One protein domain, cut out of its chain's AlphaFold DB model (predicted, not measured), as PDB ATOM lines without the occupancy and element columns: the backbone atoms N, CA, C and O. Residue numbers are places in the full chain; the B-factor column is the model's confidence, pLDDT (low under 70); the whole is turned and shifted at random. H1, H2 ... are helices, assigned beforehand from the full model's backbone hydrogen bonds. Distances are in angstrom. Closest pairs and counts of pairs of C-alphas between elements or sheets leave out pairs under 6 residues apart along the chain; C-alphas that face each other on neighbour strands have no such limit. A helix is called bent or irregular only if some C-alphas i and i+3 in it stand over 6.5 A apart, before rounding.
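Overview. This is residues 2 to 38, 53 to 156, 174 to 220 and 243 to 257 of the 772 residues of the protein "Hypothetical protein" of Darwinula stevensoni (UniProt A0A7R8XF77). Two long helices, H2 and H3, pack along a third, H4; H10 crosses H3 and has H11 running back along it. Beside residues 82 to 89 of H4, H5 begins and gathers H7, H8 and H9 round it, H8 joins it to H11, and H6 lies far out beyond H5, touching no helix. The 203 printed residues hold eleven named helices, H1 to H11 in order, and no named strand; the class is all helix, with packing part aligned, part crossed. The whole is compact, with a radius of gyration of the C-alphas of 16.8 A and spans of 49 by 48 by 29 A.

Arrangement. Begin with H1, residues 2 to 8, which forms a hairpin with H2, residues 14 to 34; they only just touch, with 3 pairs of C-alphas within 8 A, closest at Leu 5 and Gly 20, 6.8 A. H3, residues 53 to 69, and H4, residues 75 to 94, form another hairpin at a shallow tilt of 18 degrees, with closest C-alphas Ala 66 and Ala 81, 4.7 A. H4 touches H2 the same way at a shallow tilt of 19 degrees, closest at Leu 91 and Lys 32, 5.2 A. H5, residues 104 to 118, touches H4 with residues 104 to 105 alone, closest at Ile 105 and Leu 85, 5.9 A. H6, residues 125 to 133, and H5 are near each other. H7, residues 140 to 145, touches H4 at Val 144 and Lys 79, 5.7 A. H5 touches H8, residues 177 to 185, at Val 115 and Leu 184, 6.2 A, and H9, residues 191 to 194, at Val 107 and Leu 191, 6.8 A. H10, residues 196 to 217, touches H3 at a steep tilt of 41 degrees, closest at Ala 202 and Gly 64, 4.0 A. H11, residues 243 to 257, touches H10 opposite ways, closest at Tyr 253 and Leu 210, 5.6 A. Every O i to N i+4 pair is within hydrogen-bond range in H1, H2, H3, H4, H6, H7, H8 and H11, against 8 of 11 in H5 and 13 of 18 in H10; H9 is too short for such a pair.

Along the chain. Find C-alpha 2 at (27.873, 0.264, -14.323), where H1 begins. H2 measures 30.0 A, H4 28.6 A and H10 30.2 A, with a kink of 31 degrees near residue 207. H5 is irregular, with C-alphas 110 and 113 7.3 A apart; H10 only just, with 212 and 215 6.9 A apart. H11 ends at C-alpha 257, (42.662, -11.657, -17.604).

Size, cuts and confidence. Look for three cuts: C-alphas 38 and 53 are 17.9 A apart, 156 and 174 18.7 A, 220 and 243 14.3 A. Of the links that are printed whole, none is long. Mean pLDDT of the printed part is 86.9; 14 residues are under 70, among them 35 to 38 and 153 to 156.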
ATOM      1  N   ALA A   2      26.798   1.080 -13.734       88.38
ATOM      2  CA  ALA A   2      27.873   0.264 -14.323       88.38
ATOM      3  C   ALA A   2      27.914  -1.189 -13.792       88.38
ATOM      4  O   ALA A   2      28.025  -2.121 -14.578       88.38
ATOM      5  N   SER A   3      27.678  -1.419 -12.494       89.31
ATOM      6  CA  SER A   3      27.553  -2.784 -11.945       89.31
ATOM      7  C   SER A   3      26.383  -3.590 -12.533       89.31
ATOM      8  O   SER A   3      26.489  -4.805 -12.636       89.31
ATOM      9  N   PHE A   4      25.285  -2.933 -12.932       93.06
ATOM     10  CA  PHE A   4      24.182  -3.581 -13.655       93.06
ATOM     11  C   PHE A   4      24.633  -3.989 -15.058       93.06
ATOM     12  O   PHE A   4      24.405  -5.127 -15.447       93.06
ATOM     13  N   LEU A   5      25.353  -3.113 -15.775       93.00
ATOM     14  CA  LEU A   5      25.924  -3.476 -17.074       93.00
ATOM     15  C   LEU A   5      26.836  -4.696 -16.945       93.00
ATOM     16  O   LEU A   5      26.690  -5.626 -17.723       93.00
ATOM     17  N   VAL A   6      27.726  -4.730 -15.945       90.00
ATOM     18  CA  VAL A   6      28.641  -5.859 -15.692       90.00
ATOM     19  C   VAL A   6      27.905  -7.178 -15.440       90.00
ATOM     20  O   VAL A   6      28.333  -8.193 -15.975       90.00
ATOM     21  N   LYS A   7      26.831  -7.168 -14.641       88.00
ATOM     22  CA  LYS A   7      26.143  -8.394 -14.200       88.00
ATOM     23  C   LYS A   7      25.068  -8.890 -15.165       88.00
ATOM     24  O   LYS A   7      24.966 -10.090 -15.377       88.00
ATOM     25  N   GLU A   8      24.270  -7.981 -15.721       90.19
ATOM     26  CA  GLU A   8      23.009  -8.325 -16.397       90.19
ATOM     27  C   GLU A   8      23.082  -8.201 -17.925       90.19
ATOM     28  O   GLU A   8      22.302  -8.825 -18.640       90.19
ATOM     29  N   VAL A   9      24.002  -7.389 -18.458       91.06
ATOM     30  CA  VAL A   9      24.111  -7.160 -19.907       91.06
ATOM     31  C   VAL A   9      25.254  -7.993 -20.462       91.06
ATOM     32  O   VAL A   9      26.407  -7.624 -20.273       91.06
ATOM     33  N   THR A  10      24.961  -9.087 -21.164       87.81
ATOM     34  CA  THR A  10      25.983  -9.950 -21.783       87.81
ATOM     35  C   THR A  10      26.473  -9.403 -23.129       87.81
ATOM     36  O   THR A  10      25.749  -8.708 -23.846       87.81
ATOM     37  N   ASP A  11      27.701  -9.756 -23.518       88.25
ATOM     38  CA  ASP A  11      28.323  -9.282 -24.770       88.25
ATOM     39  C   ASP A  11      27.711  -9.926 -26.032       88.25
ATOM     40  O   ASP A  11      27.955  -9.480 -27.152       88.25
ATOM     41  N   THR A  12      26.851 -10.936 -25.854       86.88
ATOM     42  CA  THR A  12      26.039 -11.556 -26.914       86.88
ATOM     43  C   THR A  12      24.858 -10.689 -27.358       86.88
ATOM     44  O   THR A  12      24.238 -10.992 -28.374       86.88
ATOM     45  N   PHE A  13      24.530  -9.611 -26.632       88.19
ATOM     46  CA  PHE A  13      23.490  -8.644 -27.007       88.19
ATOM     47  C   PHE A  13      24.111  -7.277 -27.348       88.19
ATOM     48  O   PHE A  13      23.997  -6.322 -26.572       88.19
ATOM     49  N   PRO A  14      24.755  -7.142 -28.524       86.94
ATOM     50  CA  PRO A  14      25.581  -5.985 -28.869       86.94
ATOM     51  C   PRO A  14      24.838  -4.643 -28.807       86.94
ATOM     52  O   PRO A  14      25.382  -3.659 -28.314       86.94
ATOM     53  N   GLN A  15      23.583  -4.600 -29.260       90.69
ATOM     54  CA  GLN A  15      22.773  -3.374 -29.253       90.69
ATOM     55  C   GLN A  15      22.411  -2.916 -27.834       90.69
ATOM     56  O   GLN A  15      22.406  -1.715 -27.555       90.69
ATOM     57  N   LEU A  16      22.125  -3.866 -26.937       92.56
ATOM     58  CA  LEU A  16      21.812  -3.577 -25.539       92.56
ATOM     59  C   LEU A  16      23.046  -3.031 -24.819       92.56
ATOM     60  O   LEU A  16      22.939  -2.046 -24.092       92.56
ATOM     61  N   LEU A  17      24.216  -3.621 -25.076       93.62
ATOM     62  CA  LEU A  17      25.484  -3.116 -24.561       93.62
ATOM     63  C   LEU A  17      25.769  -1.698 -25.073       93.62
ATOM     64  O   LEU A  17      26.062  -0.814 -24.274       93.62
ATOM     65  N   ASP A  18      25.615  -1.451 -26.375       94.19
ATOM     66  CA  ASP A  18      25.857  -0.134 -26.976       94.19
ATOM     67  C   ASP A  18      24.941   0.944 -26.378       94.19
ATOM     68  O   ASP A  18      25.389   2.043 -26.047       94.19
ATOM     69  N   HIS A  19      23.650   0.636 -26.214       96.25
ATOM     70  CA  HIS A  19      22.711   1.530 -25.541       96.25
ATOM     71  C   HIS A  19      23.099   1.738 -24.074       96.25
ATOM     72  O   HIS A  19      23.145   2.873 -23.599       96.25
ATOM     73  N   GLY A  20      23.462   0.655 -23.384       96.50
ATOM     74  CA  GLY A  20      23.912   0.677 -22.002       96.50
ATOM     75  C   GLY A  20      25.101   1.614 -21.783       96.50
ATOM     76  O   GLY A  20      25.062   2.456 -20.885       96.50
ATOM     77  N   LEU A  21      26.116   1.518 -22.646       97.06
ATOM     78  CA  LEU A  21      27.316   2.354 -22.628       97.06
ATOM     79  C   LEU A  21      27.014   3.824 -22.946       97.06
ATOM     80  O   LEU A  21      27.545   4.705 -22.272       97.06
ATOM     81  N   ARG A  22      26.129   4.115 -23.912       97.62
ATOM     82  CA  ARG A  22      25.693   5.497 -24.199       97.62
ATOM     83  C   ARG A  22      25.009   6.135 -22.998       97.62
ATOM     84  O   ARG A  22      25.313   7.276 -22.664       97.62
ATOM     85  N   VAL A  23      24.117   5.398 -22.335       97.44
ATOM     86  CA  VAL A  23      23.436   5.875 -21.126       97.44
ATOM     87  C   VAL A  23      24.443   6.101 -19.998       97.44
ATOM     88  O   VAL A  23      24.363   7.123 -19.327       97.44
ATOM     89  N   LEU A  24      25.430   5.212 -19.809       96.94
ATOM     90  CA  LEU A  24      26.482   5.420 -18.805       96.94
ATOM     91  C   LEU A  24      27.268   6.705 -19.084       96.94
ATOM     92  O   LEU A  24      27.448   7.516 -18.180       96.94
ATOM     93  N   LEU A  25      27.697   6.902 -20.332       96.62
ATOM     94  CA  LEU A  25      28.422   8.101 -20.738       96.62
ATOM     95  C   LEU A  25      27.582   9.365 -20.509       96.62
ATOM     96  O   LEU A  25      28.058  10.322 -19.909       96.62
ATOM     97  N   GLN A  26      26.306   9.341 -20.900       96.00
ATOM     98  CA  GLN A  26      25.382  10.452 -20.682       96.00
ATOM     99  C   GLN A  26      25.186  10.761 -19.191       96.00
ATOM    100  O   GLN A  26      25.139  11.934 -18.816       96.00
ATOM    101  N   LEU A  27      25.091   9.738 -18.335       94.50
ATOM    102  CA  LEU A  27      25.001   9.914 -16.884       94.50
ATOM    103  C   LEU A  27      26.257  10.592 -16.326       94.50
ATOM    104  O   LEU A  27      26.128  11.528 -15.541       94.50
ATOM    105  N   LEU A  28      27.450  10.177 -16.762       93.38
ATOM    106  CA  LEU A  28      28.716  10.787 -16.341       93.38
ATOM    107  C   LEU A  28      28.828  12.243 -16.796       93.38
ATOM    108  O   LEU A  28      29.148  13.113 -15.990       93.38
ATOM    109  N   THR A  29      28.481  12.532 -18.049       92.50
ATOM    110  CA  THR A  29      28.482  13.903 -18.570       92.50
ATOM    111  C   THR A  29      27.465  14.784 -17.853       92.50
ATOM    112  O   THR A  29      27.764  15.930 -17.520       92.50
ATOM    113  N   THR A  30      26.274  14.257 -17.563       92.19
ATOM    114  CA  THR A  30      25.257  14.990 -16.795       92.19
ATOM    115  C   THR A  30      25.751  15.267 -15.380       92.19
ATOM    116  O   THR A  30      25.614  16.390 -14.905       92.19
ATOM    117  N   TRP A  31      26.386  14.284 -14.734       87.31
ATOM    118  CA  TRP A  31      26.966  14.452 -13.406       87.31
ATOM    119  C   TRP A  31      28.054  15.530 -13.406       87.31
ATOM    120  O   TRP A  31      27.953  16.489 -12.642       87.31
ATOM    121  N   LYS A  32      29.016  15.450 -14.331       86.81
ATOM    122  CA  LYS A  32      30.063  16.464 -14.521       86.81
ATOM    123  C   LYS A  32      29.471  17.865 -14.694       86.81
ATOM    124  O   LYS A  32      29.864  18.791 -13.997       86.81
ATOM    125  N   ASN A  33      28.478  18.015 -15.572       85.75
ATOM    126  CA  ASN A  33      27.848  19.309 -15.846       85.75
ATOM    127  C   ASN A  33      27.002  19.829 -14.667       85.75
ATOM    128  O   ASN A  33      26.853  21.037 -14.504       85.75
ATOM    129  N   SER A  34      26.454  18.929 -13.845       82.00
ATOM    130  CA  SER A  34      25.695  19.263 -12.631       82.00
ATOM    131  C   SER A  34      26.568  19.568 -11.412       82.00
ATOM    132  O   SER A  34      26.043  19.996 -10.389       82.00
ATOM    133  N   SER A  35      27.881  19.349 -11.521       68.06
ATOM    134  CA  SER A  35      28.878  19.675 -10.508       68.06
ATOM    135  C   SER A  35      29.584  20.979 -10.904       68.06
ATOM    136  O   SER A  35      30.718  20.932 -11.387       68.06
ATOM    137  N   PRO A  36      28.942  22.163 -10.773       52.91
ATOM    138  CA  PRO A  36      29.632  23.423 -11.006       52.91
ATOM    139  C   PRO A  36      30.791  23.480 -10.017       52.91
ATOM    140  O   PRO A  36      30.560  23.291  -8.823       52.91
ATOM    141  N   GLY A  37      32.011  23.677 -10.533       55.25
ATOM    142  CA  GLY A  37      33.259  23.582  -9.780       55.25
ATOM    143  C   GLY A  37      33.085  24.056  -8.345       55.25
ATOM    144  O   GLY A  37      32.901  25.251  -8.098       55.25
ATOM    145  N   LEU A  38      33.079  23.103  -7.408       52.19
ATOM    146  CA  LEU A  38      33.090  23.413  -5.993       52.19
ATOM    147  C   LEU A  38      34.379  24.195  -5.766       52.19
ATOM    148  O   LEU A  38      35.464  23.626  -5.687       52.19
ATOM    149  N   ASP A  53      37.014   8.231  -0.087       67.81
ATOM    150  CA  ASP A  53      37.614   6.953  -0.490       67.81
ATOM    151  C   ASP A  53      36.635   6.099  -1.311       67.81
ATOM    152  O   ASP A  53      37.006   5.482  -2.314       67.81
ATOM    153  N   HIS A  54      35.348   6.110  -0.939       79.31
ATOM    154  CA  HIS A  54      34.313   5.411  -1.699       79.31
ATOM    155  C   HIS A  54      34.103   6.026  -3.088       79.31
ATOM    156  O   HIS A  54      34.026   5.294  -4.075       79.31
ATOM    157  N   SER A  55      34.045   7.358  -3.189       81.75
ATOM    158  CA  SER A  55      33.915   8.051  -4.476       81.75
ATOM    159  C   SER A  55      35.099   7.772  -5.404       81.75
ATOM    160  O   SER A  55      34.881   7.501  -6.583       81.75
ATOM    161  N   MET A  56      36.325   7.748  -4.876       85.06
ATOM    162  CA  MET A  56      37.515   7.377  -5.647       85.06
ATOM    163  C   MET A  56      37.470   5.929  -6.139       85.06
ATOM    164  O   MET A  56      37.679   5.681  -7.324       85.06
ATOM    165  N   SER A  57      37.098   4.978  -5.278       87.81
ATOM    166  CA  SER A  57      36.927   3.578  -5.688       87.81
ATOM    167  C   SER A  57      35.866   3.412  -6.787       87.81
ATOM    168  O   SER A  57      36.042   2.606  -7.699       87.81
ATOM    169  N   VAL A  58      34.786   4.205  -6.768       90.44
ATOM    170  CA  VAL A  58      33.780   4.203  -7.846       90.44
ATOM    171  C   VAL A  58      34.363   4.711  -9.170       90.44
ATOM    172  O   VAL A  58      34.037   4.153 -10.218       90.44
ATOM    173  N   LEU A  59      35.227   5.730  -9.148       91.69
ATOM    174  CA  LEU A  59      35.895   6.234 -10.353       91.69
ATOM    175  C   LEU A  59      36.879   5.199 -10.916       91.69
ATOM    176  O   LEU A  59      36.793   4.885 -12.102       91.69
ATOM    177  N   TYR A  60      37.701   4.571 -10.069       92.62
ATOM    178  CA  TYR A  60      38.577   3.472 -10.497       92.62
ATOM    179  C   TYR A  60      37.791   2.257 -11.007       92.62
ATOM    180  O   TYR A  60      38.204   1.603 -11.963       92.62
ATOM    181  N   PHE A  61      36.618   1.972 -10.433       94.25
ATOM    182  CA  PHE A  61      35.715   0.948 -10.956       94.25
ATOM    183  C   PHE A  61      35.204   1.284 -12.362       94.25
ATOM    184  O   PHE A  61      35.128   0.400 -13.219       94.25
ATOM    185  N   LEU A  62      34.863   2.548 -12.621       95.75
ATOM    186  CA  LEU A  62      34.434   3.006 -13.942       95.75
ATOM    187  C   LEU A  62      35.582   2.991 -14.960       95.75
ATOM    188  O   LEU A  62      35.344   2.612 -16.109       95.75
ATOM    189  N   GLU A  63      36.808   3.331 -14.551       94.94
ATOM    190  CA  GLU A  63      38.001   3.161 -15.389       94.94
ATOM    191  C   GLU A  63      38.243   1.696 -15.730       94.94
ATOM    192  O   GLU A  63      38.327   1.350 -16.907       94.94
ATOM    193  N   GLY A  64      38.277   0.820 -14.722       95.06
ATOM    194  CA  GLY A  64      38.449  -0.615 -14.923       95.06
ATOM    195  C   GLY A  64      37.378  -1.191 -15.850       95.06
ATOM    196  O   GLY A  64      37.692  -1.935 -16.777       95.06
ATOM    197  N   PHE A  65      36.116  -0.784 -15.681       96.81
ATOM    198  CA  PHE A  65      35.027  -1.163 -16.582       96.81
ATOM    199  C   PHE A  65      35.279  -0.710 -18.027       96.81
ATOM    200  O   PHE A  65      35.151  -1.515 -18.950       96.81
ATOM    201  N   ALA A  66      35.641   0.556 -18.237       97.31
ATOM    202  CA  ALA A  66      35.886   1.090 -19.572       97.31
ATOM    203  C   ALA A  66      37.100   0.428 -20.248       97.31
ATOM    204  O   ALA A  66      37.028   0.105 -21.433       97.31
ATOM    205  N   LEU A  67      38.164   0.123 -19.499       96.94
ATOM    206  CA  LEU A  67      39.322  -0.618 -20.009       96.94
ATOM    207  C   LEU A  67      38.942  -2.026 -20.480       96.94
ATOM    208  O   LEU A  67      39.371  -2.444 -21.552       96.94
ATOM    209  N   VAL A  68      38.062  -2.732 -19.761       96.62
ATOM    210  CA  VAL A  68      37.537  -4.031 -20.225       96.62
ATOM    211  C   VAL A  68      36.680  -3.874 -21.485       96.62
ATOM    212  O   VAL A  68      36.686  -4.740 -22.361       96.62
ATOM    213  N   MET A  69      35.960  -2.760 -21.641       96.06
ATOM    214  CA  MET A  69      35.191  -2.501 -22.863       96.06
ATOM    215  C   MET A  69      36.082  -2.265 -24.093       96.06
ATOM    216  O   MET A  69      35.633  -2.564 -25.202       96.06
ATOM    217  N   LEU A  70      37.344  -1.845 -23.931       95.44
ATOM    218  CA  LEU A  70      38.315  -1.744 -25.032       95.44
ATOM    219  C   LEU A  70      38.680  -3.107 -25.651       95.44
ATOM    220  O   LEU A  70      39.139  -3.141 -26.790       95.44
ATOM    221  N   CYS A  71      38.411  -4.233 -24.981       94.00
ATOM    222  CA  CYS A  71      38.585  -5.573 -25.561       94.00
ATOM    223  C   CYS A  71      37.675  -5.844 -26.772       94.00
ATOM    224  O   CYS A  71      37.936  -6.773 -27.540       94.00
ATOM    225  N   HIS A  72      36.612  -5.054 -26.959       91.56
ATOM    226  CA  HIS A  72      35.671  -5.217 -28.061       91.56
ATOM    227  C   HIS A  72      36.303  -4.973 -29.431       91.56
ATOM    228  O   HIS A  72      36.911  -3.940 -29.684       91.56
ATOM    229  N   VAL A  73      36.033  -5.885 -30.366       84.25
ATOM    230  CA  VAL A  73      36.420  -5.747 -31.781       84.25
ATOM    231  C   VAL A  73      35.552  -4.696 -32.498       84.25
ATOM    232  O   VAL A  73      35.979  -4.035 -33.446       84.25
ATOM    233  N   ARG A  74      34.320  -4.474 -32.016       87.56
ATOM    234  CA  ARG A  74      33.391  -3.476 -32.569       87.56
ATOM    235  C   ARG A  74      33.855  -2.054 -32.248       87.56
ATOM    236  O   ARG A  74      34.335  -1.773 -31.154       87.56
ATOM    237  N   LEU A  75      33.678  -1.141 -33.200       88.50
ATOM    238  CA  LEU A  75      34.153   0.240 -33.081       88.50
ATOM    239  C   LEU A  75      33.399   1.040 -32.009       88.50
ATOM    240  O   LEU A  75      33.999   1.758 -31.217       88.50
ATOM    241  N   LEU A  76      32.071   0.904 -31.964       91.44
ATOM    242  CA  LEU A  76      31.229   1.726 -31.095       91.44
ATOM    243  C   LEU A  76      31.511   1.517 -29.591       91.44
ATOM    244  O   LEU A  76      31.716   2.525 -28.915       91.44
ATOM    245  N   PRO A  77      31.600   0.280 -29.053       93.44
ATOM    246  CA  PRO A  77      32.016   0.071 -27.666       93.44
ATOM    247  C   PRO A  77      33.371   0.701 -27.335       93.44
ATOM    248  O   PRO A  77      33.502   1.306 -26.277       93.44
ATOM    249  N   ARG A  78      34.349   0.631 -28.251       94.00
ATOM    250  CA  ARG A  78      35.678   1.237 -28.066       94.00
ATOM    251  C   ARG A  78      35.606   2.758 -27.964       94.00
ATOM    252  O   ARG A  78      36.151   3.333 -27.026       94.00
ATOM    253  N   LYS A  79      34.874   3.408 -28.876       95.56
ATOM    254  CA  LYS A  79      34.657   4.865 -28.833       95.56
ATOM    255  C   LYS A  79      33.963   5.297 -27.542       95.56
ATOM    256  O   LYS A  79      34.372   6.270 -26.915       95.56
ATOM    257  N   LEU A  80      32.929   4.561 -27.128       97.00
ATOM    258  CA  LEU A  80      32.211   4.847 -25.887       97.00
ATOM    259  C   LEU A  80      33.092   4.616 -24.655       97.00
ATOM    260  O   LEU A  80      33.024   5.412 -23.727       97.00
ATOM    261  N   ALA A  81      33.945   3.591 -24.657       97.19
ATOM    262  CA  ALA A  81      34.901   3.329 -23.586       97.19
ATOM    263  C   ALA A  81      35.916   4.471 -23.423       97.19
ATOM    264  O   ALA A  81      36.081   4.970 -22.313       97.19
ATOM    265  N   VAL A  82      36.526   4.948 -24.516       97.38
ATOM    266  CA  VAL A  82      37.415   6.128 -24.482       97.38
ATOM    267  C   VAL A  82      36.665   7.368 -23.990       97.38
ATOM    268  O   VAL A  82      37.183   8.109 -23.158       97.38
ATOM    269  N   GLY A  83      35.420   7.567 -24.438       97.00
ATOM    270  CA  GLY A  83      34.556   8.634 -23.930       97.00
ATOM    271  C   GLY A  83      34.312   8.532 -22.422       97.00
ATOM    272  O   GLY A  83      34.428   9.530 -21.717       97.00
ATOM    273  N   ILE A  84      34.030   7.330 -21.910       97.69
ATOM    274  CA  ILE A  84      33.833   7.084 -20.476       97.69
ATOM    275  C   ILE A  84      35.121   7.384 -19.705       97.69
ATOM    276  O   ILE A  84      35.050   8.102 -18.715       97.69
ATOM    277  N   LEU A  85      36.287   6.915 -20.163       97.12
ATOM    278  CA  LEU A  85      37.572   7.198 -19.509       97.12
ATOM    279  C   LEU A  85      37.851   8.705 -19.426       97.12
ATOM    280  O   LEU A  85      38.200   9.219 -18.362       97.12
ATOM    281  N   LYS A  86      37.624   9.433 -20.530       96.06
ATOM    282  CA  LYS A  86      37.739  10.895 -20.558       96.06
ATOM    283  C   LYS A  86      36.781  11.531 -19.554       96.06
ATOM    284  O   LYS A  86      37.212  12.355 -18.754       96.06
ATOM    285  N   GLU A  87      35.502  11.166 -19.556       94.94
ATOM    286  CA  GLU A  87      34.520  11.755 -18.639       94.94
ATOM    287  C   GLU A  87      34.804  11.422 -17.168       94.94
ATOM    288  O   GLU A  87      34.630  12.296 -16.324       94.94
ATOM    289  N   VAL A  88      35.297  10.219 -16.856       94.25
ATOM    290  CA  VAL A  88      35.707   9.828 -15.496       94.25
ATOM    291  C   VAL A  88      36.858  10.702 -15.003       94.25
ATOM    292  O   VAL A  88      36.741  11.288 -13.926       94.25
ATOM    293  N   LYS A  89      37.915  10.882 -15.809       93.25
ATOM    294  CA  LYS A  89      39.019  11.799 -15.484       93.25
ATOM    295  C   LYS A  89      38.514  13.229 -15.260       93.25
ATOM    296  O   LYS A  89      38.841  13.854 -14.254       93.25
ATOM    297  N   HIS A  90      37.708  13.766 -16.181       91.25
ATOM    298  CA  HIS A  90      37.189  15.133 -16.050       91.25
ATOM    299  C   HIS A  90      36.301  15.296 -14.815       91.25
ATOM    300  O   HIS A  90      36.381  16.319 -14.136       91.25
ATOM    301  N   LEU A  91      35.472  14.295 -14.510       89.88
ATOM    302  CA  LEU A  91      34.642  14.279 -13.316       89.88
ATOM    303  C   LEU A  91      35.517  14.301 -12.059       89.88
ATOM    304  O   LEU A  91      35.299  15.148 -11.197       89.88
ATOM    305  N   ALA A  92      36.546  13.458 -11.985       88.38
ATOM    306  CA  ALA A  92      37.473  13.427 -10.857       88.38
ATOM    307  C   ALA A  92      38.152  14.786 -10.619       88.38
ATOM    308  O   ALA A  92      38.150  15.298  -9.498       88.38
ATOM    309  N   LEU A  93      38.641  15.413 -11.695       88.38
ATOM    310  CA  LEU A  93      39.233  16.751 -11.651       88.38
ATOM    311  C   LEU A  93      38.216  17.812 -11.203       88.38
ATOM    312  O   LEU A  93      38.538  18.658 -10.371       88.38
ATOM    313  N   SER A  94      36.976  17.753 -11.700       84.38
ATOM    314  CA  SER A  94      35.906  18.690 -11.317       84.38
ATOM    315  C   SER A  94      35.467  18.552  -9.854       84.38
ATOM    316  O   SER A  94      35.019  19.527  -9.251       84.38
ATOM    317  N   LEU A  95      35.631  17.357  -9.279       82.81
ATOM    318  CA  LEU A  95      35.348  17.046  -7.877       82.81
ATOM    319  C   LEU A  95      36.538  17.352  -6.949       82.81
ATOM    320  O   LEU A  95      36.424  17.163  -5.740       82.81
ATOM    321  N   GLY A  96      37.672  17.823  -7.486       78.12
ATOM    322  CA  GLY A  96      38.881  18.098  -6.705       78.12
ATOM    323  C   GLY A  96      39.539  16.839  -6.134       78.12
ATOM    324  O   GLY A  96      40.246  16.916  -5.131       78.12
ATOM    325  N   MET A  97      39.288  15.679  -6.742       80.19
ATOM    326  CA  MET A  97      39.866  14.414  -6.311       80.19
ATOM    327  C   MET A  97      41.290  14.273  -6.852       80.19
ATOM    328  O   MET A  97      41.504  14.194  -8.063       80.19
ATOM    329  N   LEU A  98      42.270  14.247  -5.949       74.38
ATOM    330  CA  LEU A  98      43.675  14.036  -6.286       74.38
ATOM    331  C   LEU A  98      43.969  12.533  -6.271       74.38
ATOM    332  O   LEU A  98      43.982  11.911  -5.212       74.38
ATOM    333  N   SER A  99      44.185  11.957  -7.453       76.38
ATOM    334  CA  SER A  99      44.671  10.581  -7.593       76.38
ATOM    335  C   SER A  99      46.169  10.529  -7.283       76.38
ATOM    336  O   SER A  99      46.916  11.412  -7.704       76.38
ATOM    337  N   SER A 100      46.614   9.497  -6.563       76.88
ATOM    338  CA  SER A 100      48.044   9.185  -6.407       76.88
ATOM    339  C   SER A 100      48.653   8.566  -7.670       76.88
ATOM    340  O   SER A 100      49.870   8.566  -7.827       76.88
ATOM    341  N   GLU A 101      47.805   8.025  -8.542       86.38
ATOM    342  CA  GLU A 101      48.149   7.349  -9.796       86.38
ATOM    343  C   GLU A 101      47.728   8.206 -11.004       86.38
ATOM    344  O   GLU A 101      46.812   9.032 -10.894       86.38
ATOM    345  N   GLU A 102      48.355   8.006 -12.167       89.50
ATOM    346  CA  GLU A 102      47.896   8.630 -13.417       89.50
ATOM    347  C   GLU A 102      46.554   8.017 -13.864       89.50
ATOM    348  O   GLU A 102      46.292   6.832 -13.652       89.50
ATOM    349  N   TRP A 103      45.692   8.819 -14.499       93.31
ATOM    350  CA  TRP A 103      44.438   8.323 -15.077       93.31
ATOM    351  C   TRP A 103      44.734   7.461 -16.305       93.31
ATOM    352  O   TRP A 103      45.555   7.832 -17.145       93.31
ATOM    353  N   ALA A 104      44.014   6.352 -16.473       94.62
ATOM    354  CA  ALA A 104      44.308   5.369 -17.514       94.62
ATOM    355  C   ALA A 104      44.258   5.959 -18.932       94.62
ATOM    356  O   ALA A 104      45.030   5.544 -19.793       94.62
ATOM    357  N   ILE A 105      43.394   6.951 -19.181       95.94
ATOM    358  CA  ILE A 105      43.348   7.650 -20.475       95.94
ATOM    359  C   ILE A 105      44.646   8.398 -20.794       95.94
ATOM    360  O   ILE A 105      45.086   8.361 -21.938       95.94
ATOM    361  N   ASP A 106      45.288   9.012 -19.800       94.69
ATOM    362  CA  ASP A 106      46.520   9.778 -20.007       94.69
ATOM    363  C   ASP A 106      47.693   8.852 -20.311       94.69
ATOM    364  O   ASP A 106      48.485   9.118 -21.216       94.69
ATOM    365  N   VAL A 107      47.763   7.724 -19.598       94.25
ATOM    366  CA  VAL A 107      48.756   6.674 -19.848       94.25
ATOM    367  C   VAL A 107      48.586   6.102 -21.254       94.25
ATOM    368  O   VAL A 107      49.569   5.947 -21.980       94.25
ATOM    369  N   LEU A 108      47.344   5.818 -21.659       95.19
ATOM    370  CA  LEU A 108      47.040   5.323 -23.000       95.19
ATOM    371  C   LEU A 108      47.425   6.339 -24.086       95.19
ATOM    372  O   LEU A 108      48.117   5.964 -25.030       95.19
ATOM    373  N   ASP A 109      47.041   7.610 -23.938       94.88
ATOM    374  CA  ASP A 109      47.368   8.675 -24.896       94.88
ATOM    375  C   ASP A 109      48.891   8.874 -25.009       94.88
ATOM    376  O   ASP A 109      49.434   8.941 -26.109       94.88
ATOM    377  N   LYS A 110      49.617   8.872 -23.883       93.31
ATOM    378  CA  LYS A 110      51.084   9.005 -23.850       93.31
ATOM    379  C   LYS A 110      51.807   7.832 -24.516       93.31
ATOM    380  O   LYS A 110      52.868   8.020 -25.110       93.31
ATOM    381  N   LYS A 111      51.272   6.613 -24.391       92.12
ATOM    382  CA  LYS A 111      51.892   5.384 -24.916       92.12
ATOM    383  C   LYS A 111      51.447   5.031 -26.334       92.12
ATOM    384  O   LYS A 111      52.137   4.240 -26.979       92.12
ATOM    385  N   ALA A 112      50.361   5.620 -26.839       92.00
ATOM    386  CA  ALA A 112      49.747   5.267 -28.119       92.00
ATOM    387  C   ALA A 112      50.733   5.283 -29.296       92.00
ATOM    388  O   ALA A 112      50.794   4.303 -30.038       92.00
ATOM    389  N   GLN A 113      51.561   6.325 -29.420       90.38
ATOM    390  CA  GLN A 113      52.596   6.412 -30.458       90.38
ATOM    391  C   GLN A 113      53.598   5.244 -30.378       90.38
ATOM    392  O   GLN A 113      53.763   4.503 -31.342       90.38
ATOM    393  N   SER A 114      54.218   5.036 -29.209       89.62
ATOM    394  CA  SER A 114      55.235   3.989 -29.006       89.62
ATOM    395  C   SER A 114      54.695   2.571 -29.216       89.62
ATOM    396  O   SER A 114      55.384   1.694 -29.728       89.62
ATOM    397  N   VAL A 115      53.434   2.344 -28.841       90.31
ATOM    398  CA  VAL A 115      52.750   1.065 -29.040       90.31
ATOM    399  C   VAL A 115      52.452   0.837 -30.520       90.31
ATOM    400  O   VAL A 115      52.573  -0.282 -31.015       90.31
ATOM    401  N   LEU A 116      52.072   1.890 -31.244       88.25
ATOM    402  CA  LEU A 116      51.763   1.785 -32.662       88.25
ATOM    403  C   LEU A 116      53.012   1.547 -33.513       88.25
ATOM    404  O   LEU A 116      52.943   0.768 -34.460       88.25
ATOM    405  N   GLU A 117      54.144   2.148 -33.141       87.06
ATOM    406  CA  GLU A 117      55.441   1.912 -33.781       87.06
ATOM    407  C   GLU A 117      55.796   0.419 -33.775       87.06
ATOM    408  O   GLU A 117      56.059  -0.132 -34.846       87.06
ATOM    409  N   LYS A 118      55.638  -0.261 -32.629       85.19
ATOM    410  CA  LYS A 118      55.801  -1.723 -32.502       85.19
ATOM    411  C   LYS A 118      54.815  -2.533 -33.355       85.19
ATOM    412  O   LYS A 118      55.108  -3.656 -33.729       85.19
ATOM    413  N   CYS A 119      53.642  -1.992 -33.683       84.19
ATOM    414  CA  CYS A 119      52.639  -2.665 -34.520       84.19
ATOM    415  C   CYS A 119      52.747  -2.311 -36.012       84.19
ATOM    416  O   CYS A 119      51.948  -2.802 -36.815       84.19
ATOM    417  N   THR A 120      53.702  -1.465 -36.415       82.38
ATOM    418  CA  THR A 120      53.774  -0.910 -37.778       82.38
ATOM    419  C   THR A 120      53.883  -2.001 -38.842       82.38
ATOM    420  O   THR A 120      53.298  -1.870 -39.918       82.38
ATOM    421  N   PHE A 121      54.572  -3.107 -38.551       81.19
ATOM    422  CA  PHE A 121      54.738  -4.227 -39.481       81.19
ATOM    423  C   PHE A 121      53.409  -4.898 -39.881       81.19
ATOM    424  O   PHE A 121      53.303  -5.424 -40.988       81.19
ATOM    425  N   LEU A 122      52.374  -4.815 -39.034       78.38
ATOM    426  CA  LEU A 122      51.039  -5.374 -39.288       78.38
ATOM    427  C   LEU A 122      50.165  -4.480 -40.180       78.38
ATOM    428  O   LEU A 122      49.132  -4.925 -40.685       78.38
ATOM    429  N   LEU A 123      50.534  -3.208 -40.343       82.94
ATOM    430  CA  LEU A 123      49.675  -2.205 -40.962       82.94
ATOM    431  C   LEU A 123      49.887  -2.111 -42.482       82.94
ATOM    432  O   LEU A 123      51.023  -2.158 -42.965       82.94
ATOM    433  N   PRO A 124      48.814  -1.918 -43.271       84.44
ATOM    434  CA  PRO A 124      48.935  -1.663 -44.701       84.44
ATOM    435  C   PRO A 124      49.545  -0.278 -44.968       84.44
ATOM    436  O   PRO A 124      49.511   0.616 -44.121       84.44
ATOM    437  N   ALA A 125      50.054  -0.073 -46.187       83.19
ATOM    438  CA  ALA A 125      50.713   1.174 -46.585       83.19
ATOM    439  C   ALA A 125      49.840   2.430 -46.382       83.19
ATOM    440  O   ALA A 125      50.357   3.483 -46.020       83.19
ATOM    441  N   SER A 126      48.518   2.317 -46.558       85.25
ATOM    442  CA  SER A 126      47.560   3.406 -46.318       85.25
ATOM    443  C   SER A 126      47.511   3.849 -44.853       85.25
ATOM    444  O   SER A 126      47.483   5.044 -44.574       85.25
ATOM    445  N   GLU A 127      47.535   2.901 -43.914       86.81
ATOM    446  CA  GLU A 127      47.550   3.190 -42.476       86.81
ATOM    447  C   GLU A 127      48.923   3.710 -42.038       86.81
ATOM    448  O   GLU A 127      48.989   4.676 -41.283       86.81
ATOM    449  N   LYS A 128      50.018   3.152 -42.578       87.00
ATOM    450  CA  LYS A 128      51.380   3.672 -42.348       87.00
ATOM    451  C   LYS A 128      51.496   5.140 -42.767       87.00
ATOM    452  O   LYS A 128      51.992   5.961 -42.005       87.00
ATOM    453  N   ALA A 129      50.959   5.495 -43.936       85.94
ATOM    454  CA  ALA A 129      50.925   6.880 -44.399       85.94
ATOM    455  C   ALA A 129      50.043   7.784 -43.514       85.94
ATOM    456  O   ALA A 129      50.376   8.951 -43.318       85.94
ATOM    457  N   ALA A 130      48.937   7.266 -42.966       85.19
ATOM    458  CA  ALA A 130      48.079   8.007 -42.035       85.19
ATOM    459  C   ALA A 130      48.776   8.309 -40.696       85.19
ATOM    460  O   ALA A 130      48.558   9.371 -40.115       85.19
ATOM    461  N   ILE A 131      49.638   7.403 -40.227       86.00
ATOM    462  CA  ILE A 131      50.485   7.619 -39.047       86.00
ATOM    463  C   ILE A 131      51.494   8.729 -39.341       86.00
ATOM    464  O   ILE A 131      51.557   9.713 -38.613       86.00
ATOM    465  N   SER A 132      52.220   8.623 -40.458       83.81
ATOM    466  CA  SER A 132      53.259   9.589 -40.838       83.81
ATOM    467  C   SER A 132      52.726  10.987 -41.172       83.81
ATOM    468  O   SER A 132      53.453  11.965 -41.026       83.81
ATOM    469  N   SER A 133      51.477  11.106 -41.632       82.56
ATOM    470  CA  SER A 133      50.851  12.400 -41.941       82.56
ATOM    471  C   SER A 133      50.282  13.113 -40.714       82.56
ATOM    472  O   SER A 133      49.982  14.308 -40.780       82.56
ATOM    473  N   THR A 134      50.152  12.411 -39.586       78.56
ATOM    474  CA  THR A 134      49.676  12.997 -38.335       78.56
ATOM    475  C   THR A 134      50.854  13.681 -37.637       78.56
ATOM    476  O   THR A 134      51.599  13.063 -36.893       78.56
ATOM    477  N   GLY A 135      51.054  14.978 -37.898       63.25
ATOM    478  CA  GLY A 135      52.153  15.780 -37.328       63.25
ATOM    479  C   GLY A 135      52.064  16.068 -35.816       63.25
ATOM    480  O   GLY A 135      52.822  16.893 -35.314       63.25
ATOM    481  N   SER A 136      51.132  15.433 -35.098       72.81
ATOM    482  CA  SER A 136      50.916  15.535 -33.648       72.81
ATOM    483  C   SER A 136      51.067  14.163 -32.986       72.81
ATOM    484  O   SER A 136      50.912  13.142 -33.651       72.81
ATOM    485  N   THR A 137      51.302  14.125 -31.671       79.44
ATOM    486  CA  THR A 137      51.284  12.871 -30.897       79.44
ATOM    487  C   THR A 137      49.963  12.136 -31.117       79.44
ATOM    488  O   THR A 137      48.898  12.722 -30.902       79.44
ATOM    489  N   LEU A 138      50.031  10.879 -31.555       87.56
ATOM    490  CA  LEU A 138      48.852  10.027 -31.683       87.56
ATOM    491  C   LEU A 138      48.239   9.765 -30.308       87.56
ATOM    492  O   LEU A 138      48.964   9.474 -29.361       87.56
ATOM    493  N   ASP A 139      46.915   9.856 -30.222       90.38
ATOM    494  CA  ASP A 139      46.143   9.632 -29.003       90.38
ATOM    495  C   ASP A 139      45.148   8.470 -29.182       90.38
ATOM    496  O   ASP A 139      44.961   7.912 -30.273       90.38
ATOM    497  N   MET A 140      44.470   8.090 -28.099       92.69
ATOM    498  CA  MET A 140      43.454   7.042 -28.145       92.69
ATOM    499  C   MET A 140      42.262   7.416 -29.010       92.69
ATOM    500  O   MET A 140      41.616   6.513 -29.541       92.69
ATOM    501  N   GLN A 141      41.951   8.709 -29.153       91.44
ATOM    502  CA  GLN A 141      40.846   9.166 -29.990       91.44
ATOM    503  C   GLN A 141      41.102   8.817 -31.454       91.44
ATOM    504  O   GLN A 141      40.260   8.182 -32.088       91.44
ATOM    505  N   TRP A 142      42.290   9.157 -31.956       91.50
ATOM    506  CA  TRP A 142      42.724   8.825 -33.305       91.50
ATOM    507  C   TRP A 142      42.666   7.315 -33.552       91.50
ATOM    508  O   TRP A 142      42.144   6.872 -34.578       91.50
ATOM    509  N   LEU A 143      43.131   6.520 -32.581       90.25
ATOM    510  CA  LEU A 143      43.180   5.065 -32.693       90.25
ATOM    511  C   LEU A 143      41.777   4.435 -32.767       90.25
ATOM    512  O   LEU A 143      41.525   3.588 -33.625       90.25
ATOM    513  N   VAL A 144      40.837   4.851 -31.907       90.81
ATOM    514  CA  VAL A 144      39.457   4.320 -31.928       90.81
ATOM    515  C   VAL A 144      38.602   4.881 -33.059       90.81
ATOM    516  O   VAL A 144      37.511   4.365 -33.303       90.81
ATOM    517  N   ASP A 145      39.061   5.921 -33.754       89.19
ATOM    518  CA  ASP A 145      38.394   6.468 -34.933       89.19
ATOM    519  C   ASP A 145      38.805   5.768 -36.237       89.19
ATOM    520  O   ASP A 145      38.137   5.956 -37.259       89.19
ATOM    521  N   ARG A 146      39.824   4.894 -36.210       87.88
ATOM    522  CA  ARG A 146      40.227   4.094 -37.375       87.88
ATOM    523  C   ARG A 146      39.144   3.084 -37.764       87.88
ATOM    524  O   ARG A 146      38.706   2.261 -36.964       87.88
ATOM    525  N   THR A 147      38.741   3.119 -39.032       83.56
ATOM    526  CA  THR A 147      37.672   2.266 -39.588       83.56
ATOM    527  C   THR A 147      38.178   1.176 -40.531       83.56
ATOM    528  O   THR A 147      37.383   0.353 -40.982       83.56
ATOM    529  N   HIS A 148      39.479   1.150 -40.843       81.56
ATOM    530  CA  HIS A 148      40.046   0.145 -41.741       81.56
ATOM    531  C   HIS A 148      39.855  -1.273 -41.176       81.56
ATOM    532  O   HIS A 148      39.988  -1.493 -39.974       81.56
ATOM    533  N   ILE A 149      39.585  -2.248 -42.051       74.81
ATOM    534  CA  ILE A 149      39.194  -3.620 -41.675       74.81
ATOM    535  C   ILE A 149      40.225  -4.360 -40.800       74.81
ATOM    536  O   ILE A 149      39.870  -5.236 -40.014       74.81
ATOM    537  N   ILE A 150      41.498  -3.957 -40.894       78.25
ATOM    538  CA  ILE A 150      42.605  -4.460 -40.059       78.25
ATOM    539  C   ILE A 150      42.427  -4.137 -38.562       78.25
ATOM    540  O   ILE A 150      42.986  -4.827 -37.715       78.25
ATOM    541  N   TRP A 151      41.639  -3.104 -38.237       81.00
ATOM    542  CA  TRP A 151      41.348  -2.641 -36.875       81.00
ATOM    543  C   TRP A 151      40.045  -3.206 -36.301       81.00
ATOM    544  O   TRP A 151      39.702  -2.910 -35.153       81.00
ATOM    545  N   THR A 152      39.263  -3.930 -37.104       72.19
ATOM    546  CA  THR A 152      37.919  -4.422 -36.758       72.19
ATOM    547  C   THR A 152      37.796  -5.936 -36.929       72.19
ATOM    548  O   THR A 152      36.684  -6.446 -37.075       72.19
ATOM    549  N   GLY A 153      38.918  -6.669 -36.903       63.38
ATOM    550  CA  GLY A 153      38.927  -8.131 -36.930       63.38
ATOM    551  C   GLY A 153      38.263  -8.768 -38.156       63.38
ATOM    552  O   GLY A 153      37.801  -9.900 -38.055       63.38
ATOM    553  N   GLY A 154      38.191  -8.075 -39.302       56.03
ATOM    554  CA  GLY A 154      37.706  -8.675 -40.553       56.03
ATOM    555  C   GLY A 154      36.200  -8.591 -40.852       56.03
ATOM    556  O   GLY A 154      35.727  -9.354 -41.694       56.03
ATOM    557  N   SER A 155      35.420  -7.696 -40.230       41.09
ATOM    558  CA  SER A 155      33.987  -7.564 -40.568       41.09
ATOM    559  C   SER A 155      33.740  -6.634 -41.765       41.09
ATOM    560  O   SER A 155      33.987  -5.430 -41.692       41.09
ATOM    561  N   TRP A 156      33.192  -7.201 -42.846       41.53
ATOM    562  CA  TRP A 156      32.722  -6.501 -44.044       41.53
ATOM    563  C   TRP A 156      31.308  -5.954 -43.838       41.53
ATOM    564  O   TRP A 156      30.337  -6.704 -43.867       41.53
ATOM    565  N   ALA A 174      45.985 -14.384 -34.734       46.09
ATOM    566  CA  ALA A 174      47.216 -13.613 -34.566       46.09
ATOM    567  C   ALA A 174      47.275 -12.214 -35.239       46.09
ATOM    568  O   ALA A 174      48.024 -11.369 -34.759       46.09
ATOM    569  N   TYR A 175      46.505 -11.918 -36.297       57.78
ATOM    570  CA  TYR A 175      46.734 -10.728 -37.153       57.78
ATOM    571  C   TYR A 175      45.667  -9.615 -37.045       57.78
ATOM    572  O   TYR A 175      45.428  -8.886 -38.006       57.78
ATOM    573  N   ASP A 176      45.015  -9.456 -35.889       75.50
ATOM    574  CA  ASP A 176      44.150  -8.289 -35.626       75.50
ATOM    575  C   ASP A 176      44.975  -7.147 -35.011       75.50
ATOM    576  O   ASP A 176      45.531  -7.304 -33.919       75.50
ATOM    577  N   ALA A 177      45.068  -6.001 -35.696       84.12
ATOM    578  CA  ALA A 177      45.919  -4.889 -35.260       84.12
ATOM    579  C   ALA A 177      45.438  -4.286 -33.934       84.12
ATOM    580  O   ALA A 177      46.255  -3.957 -33.075       84.12
ATOM    581  N   TRP A 178      44.118  -4.208 -33.721       89.25
ATOM    582  CA  TRP A 178      43.569  -3.693 -32.466       89.25
ATOM    583  C   TRP A 178      43.920  -4.586 -31.275       89.25
ATOM    584  O   TRP A 178      44.377  -4.087 -30.250       89.25
ATOM    585  N   SER A 179      43.745  -5.903 -31.412       87.06
ATOM    586  CA  SER A 179      44.126  -6.863 -30.373       87.06
ATOM    587  C   SER A 179      45.601  -6.718 -29.993       87.06
ATOM    588  O   SER A 179      45.910  -6.694 -28.810       87.06
ATOM    589  N   ASN A 180      46.508  -6.588 -30.970       85.62
ATOM    590  CA  ASN A 180      47.942  -6.425 -30.703       85.62
ATOM    591  C   ASN A 180      48.245  -5.111 -29.967       85.62
ATOM    592  O   ASN A 180      48.932  -5.126 -28.950       85.62
ATOM    593  N   VAL A 181      47.646  -3.997 -30.399       90.50
ATOM    594  CA  VAL A 181      47.770  -2.712 -29.694       90.50
ATOM    595  C   VAL A 181      47.258  -2.807 -28.252       90.50
ATOM    596  O   VAL A 181      47.919  -2.336 -27.328       90.50
ATOM    597  N   LEU A 182      46.125  -3.476 -28.024       90.38
ATOM    598  CA  LEU A 182      45.594  -3.696 -26.678       90.38
ATOM    599  C   LEU A 182      46.540  -4.545 -25.812       90.38
ATOM    600  O   LEU A 182      46.745  -4.224 -24.644       90.38
ATOM    601  N   ILE A 183      47.124  -5.610 -26.368       86.56
ATOM    602  CA  ILE A 183      48.085  -6.470 -25.661       86.56
ATOM    603  C   ILE A 183      49.315  -5.666 -25.229       86.56
ATOM    604  O   ILE A 183      49.772  -5.828 -24.099       86.56
ATOM    605  N   LEU A 184      49.811  -4.781 -26.095       88.94
ATOM    606  CA  LEU A 184      50.951  -3.917 -25.798       88.94
ATOM    607  C   LEU A 184      50.627  -2.883 -24.710       88.94
ATOM    608  O   LEU A 184      51.438  -2.660 -23.812       88.94
ATOM    609  N   PHE A 185      49.421  -2.307 -24.691       92.75
ATOM    610  CA  PHE A 185      48.996  -1.447 -23.574       92.75
ATOM    611  C   PHE A 185      48.940  -2.183 -22.226       92.75
ATOM    612  O   PHE A 185      49.111  -1.561 -21.176       92.75
ATOM    613  N   LEU A 186      48.733  -3.501 -22.256       90.38
ATOM    614  CA  LEU A 186      48.713  -4.375 -21.084       90.38
ATOM    615  C   LEU A 186      50.102  -4.940 -20.723       90.38
ATOM    616  O   LEU A 186      50.201  -5.758 -19.806       90.38
ATOM    617  N   GLU A 187      51.180  -4.534 -21.404       86.44
ATOM    618  CA  GLU A 187      52.550  -4.814 -20.956       86.44
ATOM    619  C   GLU A 187      52.799  -4.229 -19.564       86.44
ATOM    620  O   GLU A 187      52.265  -3.175 -19.223       86.44
ATOM    621  N   ARG A 188      53.649  -4.897 -18.771       80.75
ATOM    622  CA  ARG A 188      53.928  -4.549 -17.368       80.75
ATOM    623  C   ARG A 188      54.226  -3.060 -17.179       80.75
ATOM    624  O   ARG A 188      53.646  -2.455 -16.288       80.75
ATOM    625  N   ASP A 189      55.062  -2.484 -18.037       82.12
ATOM    626  CA  ASP A 189      55.579  -1.113 -17.904       82.12
ATOM    627  C   ASP A 189      54.556  -0.021 -18.299       82.12
ATOM    628  O   ASP A 189      54.812   1.178 -18.152       82.12
ATOM    629  N   ASN A 190      53.386  -0.425 -18.806       88.25
ATOM    630  CA  ASN A 190      52.319   0.462 -19.264       88.25
ATOM    631  C   ASN A 190      51.192   0.539 -18.214       88.25
ATOM    632  O   ASN A 190      51.427   1.014 -17.102       88.25
ATOM    633  N   LEU A 191      49.974   0.090 -18.543       91.50
ATOM    634  CA  LEU A 191      48.805   0.204 -17.659       91.50
ATOM    635  C   LEU A 191      48.955  -0.507 -16.298       91.50
ATOM    636  O   LEU A 191      48.580   0.098 -15.294       91.50
ATOM    637  N   PRO A 192      49.484  -1.746 -16.207       87.75
ATOM    638  CA  PRO A 192      49.559  -2.465 -14.938       87.75
ATOM    639  C   PRO A 192      50.421  -1.791 -13.873       87.75
ATOM    640  O   PRO A 192      50.071  -1.846 -12.697       87.75
ATOM    641  N   LEU A 193      51.521  -1.152 -14.275       87.25
ATOM    642  CA  LEU A 193      52.402  -0.436 -13.355       87.25
ATOM    643  C   LEU A 193      51.889   0.971 -13.024       87.25
ATOM    644  O   LEU A 193      52.052   1.413 -11.891       87.25
ATOM    645  N   GLN A 194      51.288   1.672 -13.990       88.56
ATOM    646  CA  GLN A 194      50.914   3.086 -13.837       88.56
ATOM    647  C   GLN A 194      49.506   3.299 -13.259       88.56
ATOM    648  O   GLN A 194      49.273   4.323 -12.621       88.56
ATOM    649  N   CYS A 195      48.588   2.340 -13.445       90.81
ATOM    650  CA  CYS A 195      47.196   2.416 -12.979       90.81
ATOM    651  C   CYS A 195      46.755   1.149 -12.200       90.81
ATOM    652  O   CYS A 195      45.755   0.512 -12.574       90.81
ATOM    653  N   PRO A 196      47.478   0.717 -11.147       89.38
ATOM    654  CA  PRO A 196      47.178  -0.523 -10.430       89.38
ATOM    655  C   PRO A 196      45.776  -0.551  -9.800       89.38
ATOM    656  O   PRO A 196      45.156  -1.618  -9.764       89.38
ATOM    657  N   SER A 197      45.226   0.590  -9.368       89.38
ATOM    658  CA  SER A 197      43.874   0.654  -8.788       89.38
ATOM    659  C   SER A 197      42.782   0.362  -9.829       89.38
ATOM    660  O   SER A 197      41.874  -0.443  -9.587       89.38
ATOM    661  N   ALA A 198      42.900   0.935 -11.030       91.88
ATOM    662  CA  ALA A 198      42.000   0.638 -12.145       91.88
ATOM    663  C   ALA A 198      42.123  -0.829 -12.598       91.88
ATOM    664  O   ALA A 198      41.112  -1.476 -12.889       91.88
ATOM    665  N   MET A 199      43.342  -1.387 -12.604       91.50
ATOM    666  CA  MET A 199      43.579  -2.796 -12.943       91.50
ATOM    667  C   MET A 199      42.942  -3.752 -11.932       91.50
ATOM    668  O   MET A 199      42.274  -4.711 -12.324       91.50
ATOM    669  N   ALA A 200      43.078  -3.472 -10.634       89.31
ATOM    670  CA  ALA A 200      42.470  -4.279  -9.580       89.31
ATOM    671  C   ALA A 200      40.938  -4.338  -9.717       89.31
ATOM    672  O   ALA A 200      40.337  -5.403  -9.557       89.31
ATOM    673  N   HIS A 201      40.300  -3.221 -10.087       90.69
ATOM    674  CA  HIS A 201      38.868  -3.187 -10.378       90.69
ATOM    675  C   HIS A 201      38.493  -3.842 -11.720       90.69
ATOM    676  O   HIS A 201      37.393  -4.387 -11.838       90.69
ATOM    677  N   ALA A 202      39.381  -3.827 -12.718       93.81
ATOM    678  CA  ALA A 202      39.160  -4.480 -14.008       93.81
ATOM    679  C   ALA A 202      39.154  -6.016 -13.902       93.81
ATOM    680  O   ALA A 202      38.362  -6.659 -14.592       93.81
ATOM    681  N   TRP A 203      39.974  -6.606 -13.018       91.50
ATOM    682  CA  TRP A 203      40.087  -8.063 -12.822       91.50
ATOM    683  C   TRP A 203      38.736  -8.800 -12.684       91.50
ATOM    684  O   TRP A 203      38.433  -9.661 -13.518       91.50
ATOM    685  N   PRO A 204      37.880  -8.497 -11.687       90.75
ATOM    686  CA  PRO A 204      36.616  -9.212 -11.522       90.75
ATOM    687  C   PRO A 204      35.661  -8.998 -12.705       90.75
ATOM    688  O   PRO A 204      34.890  -9.898 -13.042       90.75
ATOM    689  N   ILE A 205      35.729  -7.836 -13.365       93.81
ATOM    690  CA  ILE A 205      34.894  -7.512 -14.527       93.81
ATOM    691  C   ILE A 205      35.302  -8.382 -15.718       93.81
ATOM    692  O   ILE A 205      34.450  -9.061 -16.293       93.81
ATOM    693  N   VAL A 206      36.591  -8.398 -16.072       94.69
ATOM    694  CA  VAL A 206      37.087  -9.177 -17.213       94.69
ATOM    695  C   VAL A 206      36.921 -10.675 -16.983       94.69
ATOM    696  O   VAL A 206      36.493 -11.377 -17.894       94.69
ATOM    697  N   HIS A 207      37.142 -11.155 -15.757       92.00
ATOM    698  CA  HIS A 207      36.931 -12.556 -15.410       92.00
ATOM    699  C   HIS A 207      35.458 -12.964 -15.579       92.00
ATOM    700  O   HIS A 207      35.161 -13.981 -16.204       92.00
ATOM    701  N   SER A 208      34.512 -12.156 -15.082       92.31
ATOM    702  CA  SER A 208      33.075 -12.418 -15.259       92.31
ATOM    703  C   SER A 208      32.678 -12.455 -16.740       92.31
ATOM    704  O   SER A 208      31.905 -13.318 -17.157       92.31
ATOM    705  N   ARG A 209      33.224 -11.539 -17.548       93.56
ATOM    706  CA  ARG A 209      32.982 -11.455 -18.999       93.56
ATOM    707  C   ARG A 209      33.554 -12.656 -19.745       93.56
ATOM    708  O   ARG A 209      32.857 -13.268 -20.551       93.56
ATOM    709  N   LEU A 210      34.787 -13.040 -19.413       93.44
ATOM    710  CA  LEU A 210      35.464 -14.216 -19.951       93.44
ATOM    711  C   LEU A 210      34.635 -15.486 -19.717       93.44
ATOM    712  O   LEU A 210      34.383 -16.240 -20.657       93.44
ATOM    713  N   MET A 211      34.181 -15.688 -18.476       91.12
ATOM    714  CA  MET A 211      33.374 -16.850 -18.093       91.12
ATOM    715  C   MET A 211      31.995 -16.837 -18.756       91.12
ATOM    716  O   MET A 211      31.528 -17.878 -19.206       91.12
ATOM    717  N   SER A 212      31.352 -15.669 -18.867       90.44
ATOM    718  CA  SER A 212      30.044 -15.542 -19.521       90.44
ATOM    719  C   SER A 212      30.094 -15.816 -21.026       90.44
ATOM    720  O   SER A 212      29.097 -16.274 -21.582       90.44
ATOM    721  N   LEU A 213      31.208 -15.505 -21.694       90.62
ATOM    722  CA  LEU A 213      31.351 -15.675 -23.142       90.62
ATOM    723  C   LEU A 213      31.824 -17.088 -23.526       90.62
ATOM    724  O   LEU A 213      31.543 -17.550 -24.632       90.62
ATOM    725  N   PHE A 214      32.494 -17.800 -22.614       90.12
ATOM    726  CA  PHE A 214      33.045 -19.133 -22.868       90.12
ATOM    727  C   PHE A 214      32.028 -20.172 -23.394       90.12
ATOM    728  O   PHE A 214      32.358 -20.832 -24.379       90.12
ATOM    729  N   PRO A 215      30.783 -20.292 -22.873       89.00
ATOM    730  CA  PRO A 215      29.797 -21.256 -23.383       89.00
ATOM    731  C   PRO A 215      29.446 -21.095 -24.868       89.00
ATOM    732  O   PRO A 215      28.958 -22.028 -25.497       89.00
ATOM    733  N   VAL A 216      29.674 -19.910 -25.441       84.94
ATOM    734  CA  VAL A 216      29.410 -19.626 -26.859       84.94
ATOM    735  C   VAL A 216      30.536 -20.155 -27.761       84.94
ATOM    736  O   VAL A 216      30.307 -20.480 -28.929       84.94
ATOM    737  N   ILE A 217      31.745 -20.258 -27.206       83.94
ATOM    738  CA  ILE A 217      32.983 -20.665 -27.886       83.94
ATOM    739  C   ILE A 217      33.311 -22.134 -27.626       83.94
ATOM    740  O   ILE A 217      34.052 -22.730 -28.411       83.94
ATOM    741  N   ASP A 218      32.759 -22.707 -26.553       75.38
ATOM    742  CA  ASP A 218      32.980 -24.089 -26.146       75.38
ATOM    743  C   ASP A 218      32.813 -25.049 -27.345       75.38
ATOM    744  O   ASP A 218      31.728 -25.140 -27.933       75.38
ATOM    745  N   PRO A 219      33.892 -25.745 -27.753       66.88
ATOM    746  CA  PRO A 219      33.852 -26.660 -28.883       66.88
ATOM    747  C   PRO A 219      33.063 -27.941 -28.591       66.88
ATOM    748  O   PRO A 219      32.653 -28.605 -29.542       66.88
ATOM    749  N   ASN A 220      32.812 -28.267 -27.317       64.94
ATOM    750  CA  ASN A 220      31.996 -29.401 -26.891       64.94
ATOM    751  C   ASN A 220      30.773 -28.915 -26.099       64.94
ATOM    752  O   ASN A 220      30.684 -29.183 -24.898       64.94
ATOM    753  N   LYS A 243      30.538 -16.089 -34.605       75.12
ATOM    754  CA  LYS A 243      31.367 -16.893 -33.700       75.12
ATOM    755  C   LYS A 243      32.836 -16.482 -33.733       75.12
ATOM    756  O   LYS A 243      33.478 -16.478 -32.688       75.12
ATOM    757  N   ASP A 244      33.349 -16.089 -34.896       78.19
ATOM    758  CA  ASP A 244      34.740 -15.651 -35.047       78.19
ATOM    759  C   ASP A 244      34.981 -14.307 -34.339       78.19
ATOM    760  O   ASP A 244      35.971 -14.141 -33.625       78.19
ATOM    761  N   ALA A 245      34.028 -13.373 -34.430       81.75
ATOM    762  CA  ALA A 245      34.077 -12.114 -33.685       81.75
ATOM    763  C   ALA A 245      33.997 -12.329 -32.161       81.75
ATOM    764  O   ALA A 245      34.698 -11.660 -31.398       81.75
ATOM    765  N   GLN A 246      33.172 -13.279 -31.708       87.25
ATOM    766  CA  GLN A 246      33.078 -13.663 -30.295       87.25
ATOM    767  C   GLN A 246      34.359 -14.348 -29.806       87.25
ATOM    768  O   GLN A 246      34.824 -14.054 -28.708       87.25
ATOM    769  N   LEU A 247      34.975 -15.197 -30.629       87.62
ATOM    770  CA  LEU A 247      36.265 -15.814 -30.336       87.62
ATOM    771  C   LEU A 247      37.382 -14.763 -30.206       87.62
ATOM    772  O   LEU A 247      38.180 -14.845 -29.275       87.62
ATOM    773  N   LEU A 248      37.431 -13.762 -31.093       87.19
ATOM    774  CA  LEU A 248      38.388 -12.652 -30.991       87.19
ATOM    775  C   LEU A 248      38.160 -11.808 -29.727       87.19
ATOM    776  O   LEU A 248      39.120 -11.432 -29.057       87.19
ATOM    777  N   LEU A 249      36.901 -11.550 -29.365       91.31
ATOM    778  CA  LEU A 249      36.567 -10.869 -28.114       91.31
ATOM    779  C   LEU A 249      37.010 -11.684 -26.891       91.31
ATOM    780  O   LEU A 249      37.636 -11.152 -25.976       91.31
ATOM    781  N   TRP A 250      36.747 -12.989 -26.895       92.94
ATOM    782  CA  TRP A 250      37.166 -13.890 -25.826       92.94
ATOM    783  C   TRP A 250      38.682 -14.011 -25.724       92.94
ATOM    784  O   TRP A 250      39.201 -14.012 -24.612       92.94
ATOM    785  N   LYS A 251      39.407 -14.008 -26.849       90.69
ATOM    786  CA  LYS A 251      40.871 -13.876 -26.864       90.69
ATOM    787  C   LYS A 251      41.315 -12.627 -26.114       90.69
ATOM    788  O   LYS A 251      42.173 -12.721 -25.241       90.69
ATOM    789  N   ASN A 252      40.726 -11.474 -26.427       92.56
ATOM    790  CA  ASN A 252      41.091 -10.214 -25.782       92.56
ATOM    791  C   ASN A 252      40.792 -10.247 -24.277       92.56
ATOM    792  O   ASN A 252      41.626  -9.807 -23.489       92.56
ATOM    793  N   TYR A 253      39.668 -10.839 -23.860       94.94
ATOM    794  CA  TYR A 253      39.379 -11.058 -22.440       94.94
ATOM    795  C   TYR A 253      40.339 -12.041 -21.772       94.94
ATOM    796  O   TYR A 253      40.735 -11.799 -20.635       94.94
ATOM    797  N   ALA A 254      40.728 -13.124 -22.443       92.81
ATOM    798  CA  ALA A 254      41.637 -14.125 -21.891       92.81
ATOM    799  C   ALA A 254      43.027 -13.524 -21.657       92.81
ATOM    800  O   ALA A 254      43.586 -13.681 -20.575       92.81
ATOM    801  N   ILE A 255      43.547 -12.768 -22.628       90.25
ATOM    802  CA  ILE A 255      44.847 -12.100 -22.500       90.25
ATOM    803  C   ILE A 255      44.796 -11.003 -21.435       90.25
ATOM    804  O   ILE A 255      45.671 -10.957 -20.573       90.25
ATOM    805  N   PHE A 256      43.754 -10.164 -21.427       94.06
ATOM    806  CA  PHE A 256      43.578  -9.151 -20.382       94.06
ATOM    807  C   PHE A 256      43.512  -9.808 -18.997       94.06
ATOM    808  O   PHE A 256      44.215  -9.386 -18.081       94.06
ATOM    809  N   SER A 257      42.743 -10.890 -18.853       92.44
ATOM    810  CA  SER A 257      42.662 -11.657 -17.604       92.44
ATOM    811  C   SER A 257      44.037 -12.173 -17.176       92.44
ATOM    812  O   SER A 257      44.426 -11.980 -16.031       92.44
TER     813      SER A 257